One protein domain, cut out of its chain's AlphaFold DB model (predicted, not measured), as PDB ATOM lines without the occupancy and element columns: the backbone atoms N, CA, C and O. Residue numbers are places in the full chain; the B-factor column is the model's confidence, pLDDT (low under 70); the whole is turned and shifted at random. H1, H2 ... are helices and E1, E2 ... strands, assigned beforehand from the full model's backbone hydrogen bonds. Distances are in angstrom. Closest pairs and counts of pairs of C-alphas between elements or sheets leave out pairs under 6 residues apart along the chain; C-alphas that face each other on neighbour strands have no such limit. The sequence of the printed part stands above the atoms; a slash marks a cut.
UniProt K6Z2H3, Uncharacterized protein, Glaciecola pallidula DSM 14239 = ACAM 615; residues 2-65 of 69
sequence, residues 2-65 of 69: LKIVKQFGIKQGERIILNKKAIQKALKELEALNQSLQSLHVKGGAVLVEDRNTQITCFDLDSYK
ATOM      1  N   LEU A   2      38.510 -11.150   8.969       94.19
ATOM      2  CA  LEU A   2      37.962 -11.170   7.593       94.19
ATOM      3  C   LEU A   2      36.621 -10.432   7.396       94.19
ATOM      4  O   LEU A   2      36.464  -9.716   6.414       94.19
ATOM      5  N   LYS A   3      35.667 -10.563   8.330       93.81
ATOM      6  CA  LYS A   3      34.356  -9.885   8.249       93.81
ATOM      7  C   LYS A   3      34.485  -8.356   8.233       93.81
ATOM      8  O   LYS A   3      33.837  -7.707   7.427       93.81
ATOM      9  N   ILE A   4      35.377  -7.805   9.062       91.38
ATOM     10  CA  ILE A   4      35.631  -6.358   9.157       91.38
ATOM     11  C   ILE A   4      36.239  -5.848   7.850       91.38
ATOM     12  O   ILE A   4      35.763  -4.868   7.285       91.38
ATOM     13  N   VAL A   5      37.251  -6.550   7.329       95.00
ATOM     14  CA  VAL A   5      37.869  -6.198   6.043       95.00
ATOM     15  C   VAL A   5      36.843  -6.274   4.911       95.00
ATOM     16  O   VAL A   5      36.803  -5.373   4.086       95.00
ATOM     17  N   LYS A   6      35.970  -7.289   4.895       94.94
ATOM     18  CA  LYS A   6      34.911  -7.431   3.884       94.94
ATOM     19  C   LYS A   6      33.845  -6.329   3.967       94.94
ATOM     20  O   LYS A   6      33.367  -5.895   2.928       94.94
ATOM     21  N   GLN A   7      33.464  -5.912   5.173       93.94
ATOM     22  CA  GLN A   7      32.396  -4.933   5.399       93.94
ATOM     23  C   GLN A   7      32.852  -3.491   5.158       93.94
ATOM     24  O   GLN A   7      32.114  -2.709   4.570       93.94
ATOM     25  N   PHE A   8      34.061  -3.138   5.601       94.56
ATOM     26  CA  PHE A   8      34.547  -1.755   5.566       94.56
ATOM     27  C   PHE A   8      35.656  -1.513   4.543       94.56
ATOM     28  O   PHE A   8      35.977  -0.365   4.243       94.56
ATOM     29  N   GLY A   9      36.283  -2.569   4.027       93.88
ATOM     30  CA  GLY A   9      37.351  -2.454   3.044       93.88
ATOM     31  C   GLY A   9      36.843  -2.094   1.651       93.88
ATOM     32  O   GLY A   9      35.675  -2.260   1.309       93.88
ATOM     33  N   ILE A  10      37.758  -1.608   0.819       94.75
ATOM     34  CA  ILE A  10      37.486  -1.204  -0.560       94.75
ATOM     35  C   ILE A  10      37.976  -2.315  -1.488       94.75
ATOM     36  O   ILE A  10      39.130  -2.745  -1.390       94.75
ATOM     37  N   LYS A  11      37.108  -2.788  -2.388       95.44
ATOM     38  CA  LYS A  11      37.473  -3.798  -3.389       95.44
ATOM     39  C   LYS A  11      38.383  -3.176  -4.452       95.44
ATOM     40  O   LYS A  11      38.046  -2.148  -5.034       95.44
ATOM     41  N   GLN A  12      39.520  -3.812  -4.716       94.94
ATOM     42  CA  GLN A  12      40.461  -3.436  -5.768       94.94
ATOM     43  C   GLN A  12      40.898  -4.703  -6.514       94.94
ATOM     44  O   GLN A  12      41.794  -5.418  -6.065       94.94
ATOM     45  N   GLY A  13      40.241  -4.998  -7.639       93.62
ATOM     46  CA  GLY A  13      40.415  -6.268  -8.355       93.62
ATOM     47  C   GLY A  13      40.015  -7.464  -7.484       93.62
ATOM     48  O   GLY A  13      38.910  -7.492  -6.937       93.62
ATOM     49  N   GLU A  14      40.945  -8.408  -7.319       94.75
ATOM     50  CA  GLU A  14      40.783  -9.648  -6.541       94.75
ATOM     51  C   GLU A  14      40.928  -9.460  -5.018       94.75
ATOM     52  O   GLU A  14      40.615 -10.360  -4.241       94.75
ATOM     53  N   ARG A  15      41.403  -8.296  -4.552       96.31
ATOM     54  CA  ARG A  15      41.657  -8.041  -3.122       96.31
ATOM     55  C   ARG A  15      40.705  -7.007  -2.534       96.31
ATOM     56  O   ARG A  15      40.207  -6.119  -3.224       96.31
ATOM     57  N   ILE A  16      40.506  -7.091  -1.222       97.25
ATOM     58  CA  ILE A  16      39.795  -6.084  -0.432       97.25
ATOM     59  C   ILE A  16      40.803  -5.433   0.510       97.25
ATOM     60  O   ILE A  16      41.457  -6.121   1.294       97.25
ATOM     61  N   ILE A  17      40.941  -4.112   0.423       96.88
ATOM     62  CA  ILE A  17      41.914  -3.350   1.209       96.88
ATOM     63  C   ILE A  17      41.181  -2.519   2.251       96.88
ATOM     64  O   ILE A  17      40.399  -1.626   1.924       96.88
ATOM     65  N   LEU A  18      41.499  -2.760   3.517       96.56
ATOM     66  CA  LEU A  18      41.078  -1.913   4.623       96.56
ATOM     67  C   LEU A  18      42.168  -0.865   4.895       96.56
ATOM     68  O   LEU A  18      43.112  -1.106   5.641       96.56
ATOM     69  N   ASN A  19      42.076   0.285   4.224       96.50
ATOM     70  CA  ASN A  19      43.053   1.369   4.357       96.50
ATOM     71  C   ASN A  19      42.724   2.317   5.529       96.50
ATOM     72  O   ASN A  19      41.649   2.250   6.122       96.50
ATOM     73  N   LYS A  20      43.624   3.262   5.831       97.62
ATOM     74  CA  LYS A  20      43.456   4.222   6.940       97.62
ATOM     75  C   LYS A  20      42.133   5.005   6.885       97.62
ATOM     76  O   LYS A  20      41.503   5.188   7.920       97.62
ATOM     77  N   LYS A  21      41.691   5.441   5.698       95.81
ATOM     78  CA  LYS A  21      40.427   6.188   5.534       95.81
ATOM     79  C   LYS A  21      39.212   5.302   5.818       95.81
ATOM     80  O   LYS A  21      38.297   5.724   6.518       95.81
ATOM     81  N   ALA A  22      39.226   4.071   5.312       94.44
ATOM     82  CA  ALA A  22      38.187   3.079   5.561       94.44
ATOM     83  C   ALA A  22      38.106   2.699   7.048       94.44
ATOM     84  O   ALA A  22      37.013   2.640   7.601       94.44
ATOM     85  N   ILE A  23      39.253   2.545   7.720       96.50
ATOM     86  CA  ILE A  23      39.321   2.321   9.174       96.50
ATOM     87  C   ILE A  23      38.702   3.498   9.930       96.50
ATOM     88  O   ILE A  23      37.858   3.292  10.794       96.50
ATOM     89  N   GLN A  24      39.073   4.735   9.591       97.06
ATOM     90  CA  GLN A  24      38.501   5.921  10.235       97.06
ATOM     91  C   GLN A  24      36.982   6.010  10.049       97.06
ATOM     92  O   GLN A  24      36.278   6.387  10.983       97.06
ATOM     93  N   LYS A  25      36.467   5.647   8.870       94.44
ATOM     94  CA  LYS A  25      35.023   5.580   8.618       94.44
ATOM     95  C   LYS A  25      34.354   4.493   9.468       94.44
ATOM     96  O   LYS A  25      33.374   4.788  10.140       94.44
ATOM     97  N   ALA A  26      34.924   3.289   9.499       94.88
ATOM     98  CA  ALA A  26      34.419   2.177  10.305       94.88
ATOM     99  C   ALA A  26      34.358   2.527  11.799       94.88
ATOM    100  O   ALA A  26      33.363   2.252  12.458       94.88
ATOM    101  N   LEU A  27      35.395   3.188  12.323       96.69
ATOM    102  CA  LEU A  27      35.427   3.648  13.714       96.69
ATOM    103  C   LEU A  27      34.326   4.675  14.005       96.69
ATOM    104  O   LEU A  27      33.680   4.581  15.041       96.69
ATOM    105  N   LYS A  28      34.066   5.619  13.091       96.56
ATOM    106  CA  LYS A  28      32.961   6.580  13.249       96.56
ATOM    107  C   LYS A  28      31.590   5.901  13.252       96.56
ATOM    108  O   LYS A  28      30.733   6.282  14.039       96.56
ATOM    109  N   GLU A  29      31.382   4.909  12.389       94.81
ATOM    110  CA  GLU A  29      30.133   4.137  12.365       94.81
ATOM    111  C   GLU A  29      29.954   3.309  13.646       94.81
ATOM    112  O   GLU A  29      28.858   3.271  14.201       94.81
ATOM    113  N   LEU A  30      31.032   2.707  14.159       95.62
ATOM    114  CA  LEU A  30      31.019   1.992  15.438       95.62
ATOM    115  C   LEU A  30      30.714   2.920  16.615       95.62
ATOM    116  O   LEU A  30      29.958   2.533  17.500       95.62
ATOM    117  N   GLU A  31      31.249   4.140  16.612       97.69
ATOM    118  CA  GLU A  31      30.956   5.137  17.645       97.69
ATOM    119  C   GLU A  31      29.472   5.541  17.630       97.69
ATOM    120  O   GLU A  31      28.820   5.560  18.672       97.69
ATOM    121  N   ALA A  32      28.897   5.782  16.448       96.25
ATOM    122  CA  ALA A  32      27.473   6.093  16.308       96.25
ATOM    123  C   ALA A  32      26.571   4.921  16.744       96.25
ATOM    124  O   ALA A  32      25.543   5.119  17.404       96.25
ATOM    125  N   LEU A  33      26.968   3.689  16.415       95.81
ATOM    126  CA  LEU A  33      26.280   2.488  16.882       95.81
ATOM    127  C   LEU A  33      26.379   2.356  18.406       95.81
ATOM    128  O   LEU A  33      25.375   2.084  19.056       95.81
ATOM    129  N   ASN A  34      27.557   2.595  18.982       97.31
ATOM    130  CA  ASN A  34      27.777   2.565  20.425       97.31
ATOM    131  C   ASN A  34      26.877   3.576  21.153       97.31
ATOM    132  O   ASN A  34      26.199   3.207  22.107       97.31
ATOM    133  N   GLN A  35      26.785   4.815  20.661       96.75
ATOM    134  CA  GLN A  35      25.872   5.829  21.210       96.75
ATOM    135  C   GLN A  35      24.403   5.386  21.137       96.75
ATOM    136  O   GLN A  35      23.648   5.552  22.097       96.75
ATOM    137  N   SER A  36      24.005   4.765  20.025       94.06
ATOM    138  CA  SER A  36      22.650   4.227  19.862       94.06
ATOM    139  C   SER A  36      22.370   3.102  20.867       94.06
ATOM    140  O   SER A  36      21.336   3.108  21.532       94.06
ATOM    141  N   LEU A  37      23.316   2.174  21.043       95.38
ATOM    142  CA  LEU A  37      23.221   1.080  22.013       95.38
ATOM    143  C   LEU A  37      23.192   1.585  23.458       95.38
ATOM    144  O   LEU A  37      22.440   1.047  24.266       95.38
ATOM    145  N   GLN A  38      23.949   2.633  23.784       95.88
ATOM    146  CA  GLN A  38      23.889   3.283  25.095       95.88
ATOM    147  C   GLN A  38      22.511   3.900  25.355       95.88
ATOM    148  O   GLN A  38      21.957   3.721  26.437       95.88
ATOM    149  N   SER A  39      21.920   4.574  24.362       92.44
ATOM    150  CA  SER A  39      20.557   5.106  24.487       92.44
ATOM    151  C   SER A  39      19.539   3.989  24.729       92.44
ATOM    152  O   SER A  39      18.737   4.077  25.659       92.44
ATOM    153  N   LEU A  40      19.614   2.905  23.954       91.88
ATOM    154  CA  LEU A  40      18.750   1.738  24.138       91.88
ATOM    155  C   LEU A  40      18.959   1.072  25.501       91.88
ATOM    156  O   LEU A  40      17.986   0.669  26.126       91.88
ATOM    157  N   HIS A  41      20.200   1.000  25.989       91.38
ATOM    158  CA  HIS A  41      20.516   0.457  27.308       91.38
ATOM    159  C   HIS A  41      19.809   1.234  28.428       91.38
ATOM    160  O   HIS A  41      19.194   0.618  29.295       91.38
ATOM    161  N   VAL A  42      19.812   2.573  28.367       91.25
ATOM    162  CA  VAL A  42      19.085   3.428  29.326       91.25
ATOM    163  C   VAL A  42      17.569   3.205  29.247       91.25
ATOM    164  O   VAL A  42      16.894   3.199  30.273       91.25
ATOM    165  N   LYS A  43      17.029   2.980  28.045       88.12
ATOM    166  CA  LYS A  43      15.593   2.746  27.799       88.12
ATOM    167  C   LYS A  43      15.156   1.280  27.968       88.12
ATOM    168  O   LYS A  43      14.027   0.927  27.636       88.12
ATOM    169  N   GLY A  44      16.048   0.412  28.449       89.62
ATOM    170  CA  GLY A  44      15.777  -1.007  28.693       89.62
ATOM    171  C   GLY A  44      15.822  -1.919  27.460       89.62
ATOM    172  O   GLY A  44      15.653  -3.124  27.608       89.62
ATOM    173  N   GLY A  45      16.081  -1.391  26.262       92.19
ATOM    174  CA  GLY A  45      16.212  -2.151  25.015       92.19
ATOM    175  C   GLY A  45      15.343  -1.610  23.875       92.19
ATOM    176  O   GLY A  45      14.804  -0.508  23.956       92.19
ATOM    177  N   ALA A  46      15.196  -2.403  22.813       93.00
ATOM    178  CA  ALA A  46      14.309  -2.136  21.680       93.00
ATOM    179  C   ALA A  46      13.520  -3.395  21.304       93.00
ATOM    180  O   ALA A  46      13.994  -4.515  21.504       93.00
ATOM    181  N   VAL A  47      12.337  -3.201  20.731       92.69
ATOM    182  CA  VAL A  47      11.488  -4.250  20.165       92.69
ATOM    183  C   VAL A  47      11.476  -4.091  18.655       92.69
ATOM    184  O   VAL A  47      11.178  -3.010  18.153       92.69
ATOM    185  N   LEU A  48      11.763  -5.177  17.939       94.56
ATOM    186  CA  LEU A  48      11.600  -5.272  16.493       94.56
ATOM    187  C   LEU A  48      10.374  -6.140  16.195       94.56
ATOM    188  O   LEU A  48      10.285  -7.271  16.669       94.56
ATOM    189  N   VAL A  49       9.433  -5.605  15.421       94.12
ATOM    190  CA  VAL A  49       8.257  -6.335  14.939       94.12
ATOM    191  C   VAL A  49       8.536  -6.794  13.514       94.12
ATOM    192  O   VAL A  49       8.750  -5.965  12.626       94.12
ATOM    193  N   GLU A  50       8.511  -8.105  13.296       96.19
ATOM    194  CA  GLU A  50       8.704  -8.727  11.986       96.19
ATOM    195  C   GLU A  50       7.549  -9.691  11.675       96.19
ATOM    196  O   GLU A  50       7.042 -10.365  12.572       96.19
ATOM    197  N   ASP A  51       7.158  -9.780  10.402       95.00
ATOM    198  CA  ASP A  51       6.258 -10.820   9.886       95.00
ATOM    199  C   ASP A  51       6.815 -11.381   8.578       95.00
ATOM    200  O   ASP A  51       7.172 -10.624   7.676       95.00
ATOM    201  N   ARG A  52       6.901 -12.712   8.461       91.75
ATOM    202  CA  ARG A  52       7.361 -13.416   7.242       91.75
ATOM    203  C   ARG A  52       8.631 -12.810   6.615       91.75
ATOM    204  O   ARG A  52       8.682 -12.582   5.409       91.75
ATOM    205  N   ASN A  53       9.654 -12.551   7.432       91.75
ATOM    206  CA  ASN A  53      10.928 -11.913   7.048       91.75
ATOM    207  C   ASN A  53      10.826 -10.441   6.602       91.75
ATOM    208  O   ASN A  53      11.777  -9.903   6.036       91.75
ATOM    209  N   THR A  54       9.698  -9.781   6.853       93.06
ATOM    210  CA  THR A  54       9.517  -8.349   6.607       93.06
ATOM    211  C   THR A  54       9.607  -7.599   7.925       93.06
ATOM    212  O   THR A  54       8.855  -7.875   8.858       93.06
ATOM    213  N   GLN A  55      10.512  -6.626   7.992       94.81
ATOM    214  CA  GLN A  55      10.638  -5.715   9.127       94.81
ATOM    215  C   GLN A  55       9.511  -4.683   9.074       94.81
ATOM    216  O   GLN A  55       9.435  -3.904   8.125       94.81
ATOM    217  N   ILE A  56       8.626  -4.695  10.073       94.44
ATOM    218  CA  ILE A  56       7.443  -3.826  10.125       94.44
ATOM    219  C   ILE A  56       7.774  -2.531  10.864       94.44
ATOM    220  O   ILE A  56       7.571  -1.442  10.334       94.44
ATOM    221  N   THR A  57       8.253  -2.632  12.107       92.19
ATOM    222  CA  THR A  57       8.556  -1.459  12.938       92.19
ATOM    223  C   THR A  57       9.544  -1.785  14.054       92.19
ATOM    224  O   THR A  57       9.703  -2.946  14.431       92.19
ATOM    225  N   CYS A  58      10.196  -0.755  14.593       91.19
ATOM    226  CA  CYS A  58      11.100  -0.843  15.734       91.19
ATOM    227  C   CYS A  58      10.824   0.308  16.710       91.19
ATOM    228  O   CYS A  58      10.655   1.451  16.281       91.19
ATOM    229  N   PHE A  59      10.773   0.017  18.009       90.62
ATOM    230  CA  PHE A  59      10.538   1.018  19.053       90.62
ATOM    231  C   PHE A  59      11.256   0.661  20.360       90.62
ATOM    232  O   PHE A  59      11.620  -0.490  20.588       90.62
ATOM    233  N   ASP A  60      11.462   1.657  21.224       90.44
ATOM    234  CA  ASP A  60      12.112   1.477  22.529       90.44
ATOM    235  C   ASP A  60      11.290   0.535  23.431       90.44
ATOM    236  O   ASP A  60      10.067   0.666  23.501       90.44
ATOM    237  N   LEU A  61      11.938  -0.364  24.182       85.75
ATOM    238  CA  LEU A  61      11.243  -1.327  25.053       85.75
ATOM    239  C   LEU A  61      10.359  -0.630  26.101       85.75
ATOM    240  O   LEU A  61       9.242  -1.076  26.360       85.75
ATOM    241  N   ASP A  62      10.812   0.497  26.655       80.50
ATOM    242  CA  ASP A  62      10.036   1.303  27.607       80.50
ATOM    243  C   ASP A  62       8.718   1.850  27.011       80.50
ATOM    244  O   ASP A  62       7.734   2.046  27.725       80.50
ATOM    245  N   SER A  63       8.637   2.007  25.682       66.31
ATOM    246  CA  SER A  63       7.398   2.417  24.998       66.31
ATOM    247  C   SER A  63       6.321   1.323  25.001       66.31
ATOM    248  O   SER A  63       5.147   1.619  24.769       66.31
ATOM    249  N   TYR A  64       6.679   0.068  25.302       61.16
ATOM    250  CA  TYR A  64       5.742  -1.058  25.411       61.16
ATOM    251  C   TYR A  64       4.931  -1.060  26.723       61.16
ATOM    252  O   TYR A  64       4.057  -1.905  26.903       61.16
ATOM    253  N   LYS A  65       5.138  -0.104  27.645       61.56
ATOM    254  CA  LYS A  65       4.393   0.013  28.921       61.56
ATOM    255  C   LYS A  65       2.895   0.377  28.782       61.56
ATOM    256  O   LYS A  65       2.319   1.014  29.661       61.56
TER     257      LYS A  65
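This is residues 2 to 65 of the 69 residues of an uncharacterized protein of Glaciecola pallidula DSM 14239 = ACAM 615 (UniProt K6Z2H3). Picture a wide, open U: the long helix H2 is its base, and a two-stranded hairpin rises from each end of that base towards the same side, E1 and E2 at one end, the longer E3 and E4 at the other. The short helix H1 sits at the first end, close by E2, and meets H2 about at a right angle with its last residue, Phe 8, near Ala 22 of H2, while the very short H3 lies at the foot of the second hairpin; the space between the two ends is empty. The printed part has 64 residues, with three named helices and four named strands in the order H1 E1 E2 H2 E3 E4 H3; each sheet is an antiparallel pair, and the class is mixed, helices and strands. The whole is extended, with a radius of gyration of the C-alphas of 16.8 A, and its outline is flat, 51 by 30 by 14 A.

Start at H1, residues 2 to 8, and go on to the hairpin of E1, residues 10 to 12, and E2, residues 15 to 17. These strands are antiparallel at 142 degrees, with N 10 and O 17 at 2.9 A, within hydrogen-bond range. The closest C-alphas of H1 and E2 are those of Lys 6 and Ile 16, 6.7 A apart. Next comes H2, residues 20 to 42, which touches H1 with residues 22 to 26 alone; their closest C-alphas, of Phe 8 and Ala 22, are 6.1 A apart, and their lines are about perpendicular, at 89 degrees. Residues 28 to 36 of H2 stand free. Beyond it, E3, residues 46 to 51, and E4, residues 54 to 60, form a hairpin, antiparallel at 161 degrees; look for N 47 and O 59 at 2.8 A and N 54 and O 51 at 2.8 A, both within hydrogen-bond range. The closest C-alphas of H2 and E4 are those of Leu 40 and Asp 60, 6.8 A apart. H3, residues 61 to 64, is only just apart from H2, at 8.2 A. In H1 and H2 every O i to N i+4 pair is within hydrogen-bond range; H3 is too short for such a pair.

Find C-alpha 2 at (37.962, -11.170, 7.593), where H1 begins; it runs 10.2 A. E1 and E2 each measure 6.4 A. From C-alpha 20 at (43.456, 4.222, 6.940), H2 runs 33.1 A to C-alpha 42 at (19.085, 3.428, 29.326). E3 measures 16.7 A and E4 18.9 A. H3 covers 5.5 A and ends at C-alpha 64, (5.742, -1.058, 25.411).

The two C-alphas farthest apart are those of Gly 13 and Lys 65, 52.2 A. The printed part has no cut, and the links between its named elements are tight. The mean pLDDT of the printed part is 92.5, but residues 63 to 65 are under 70.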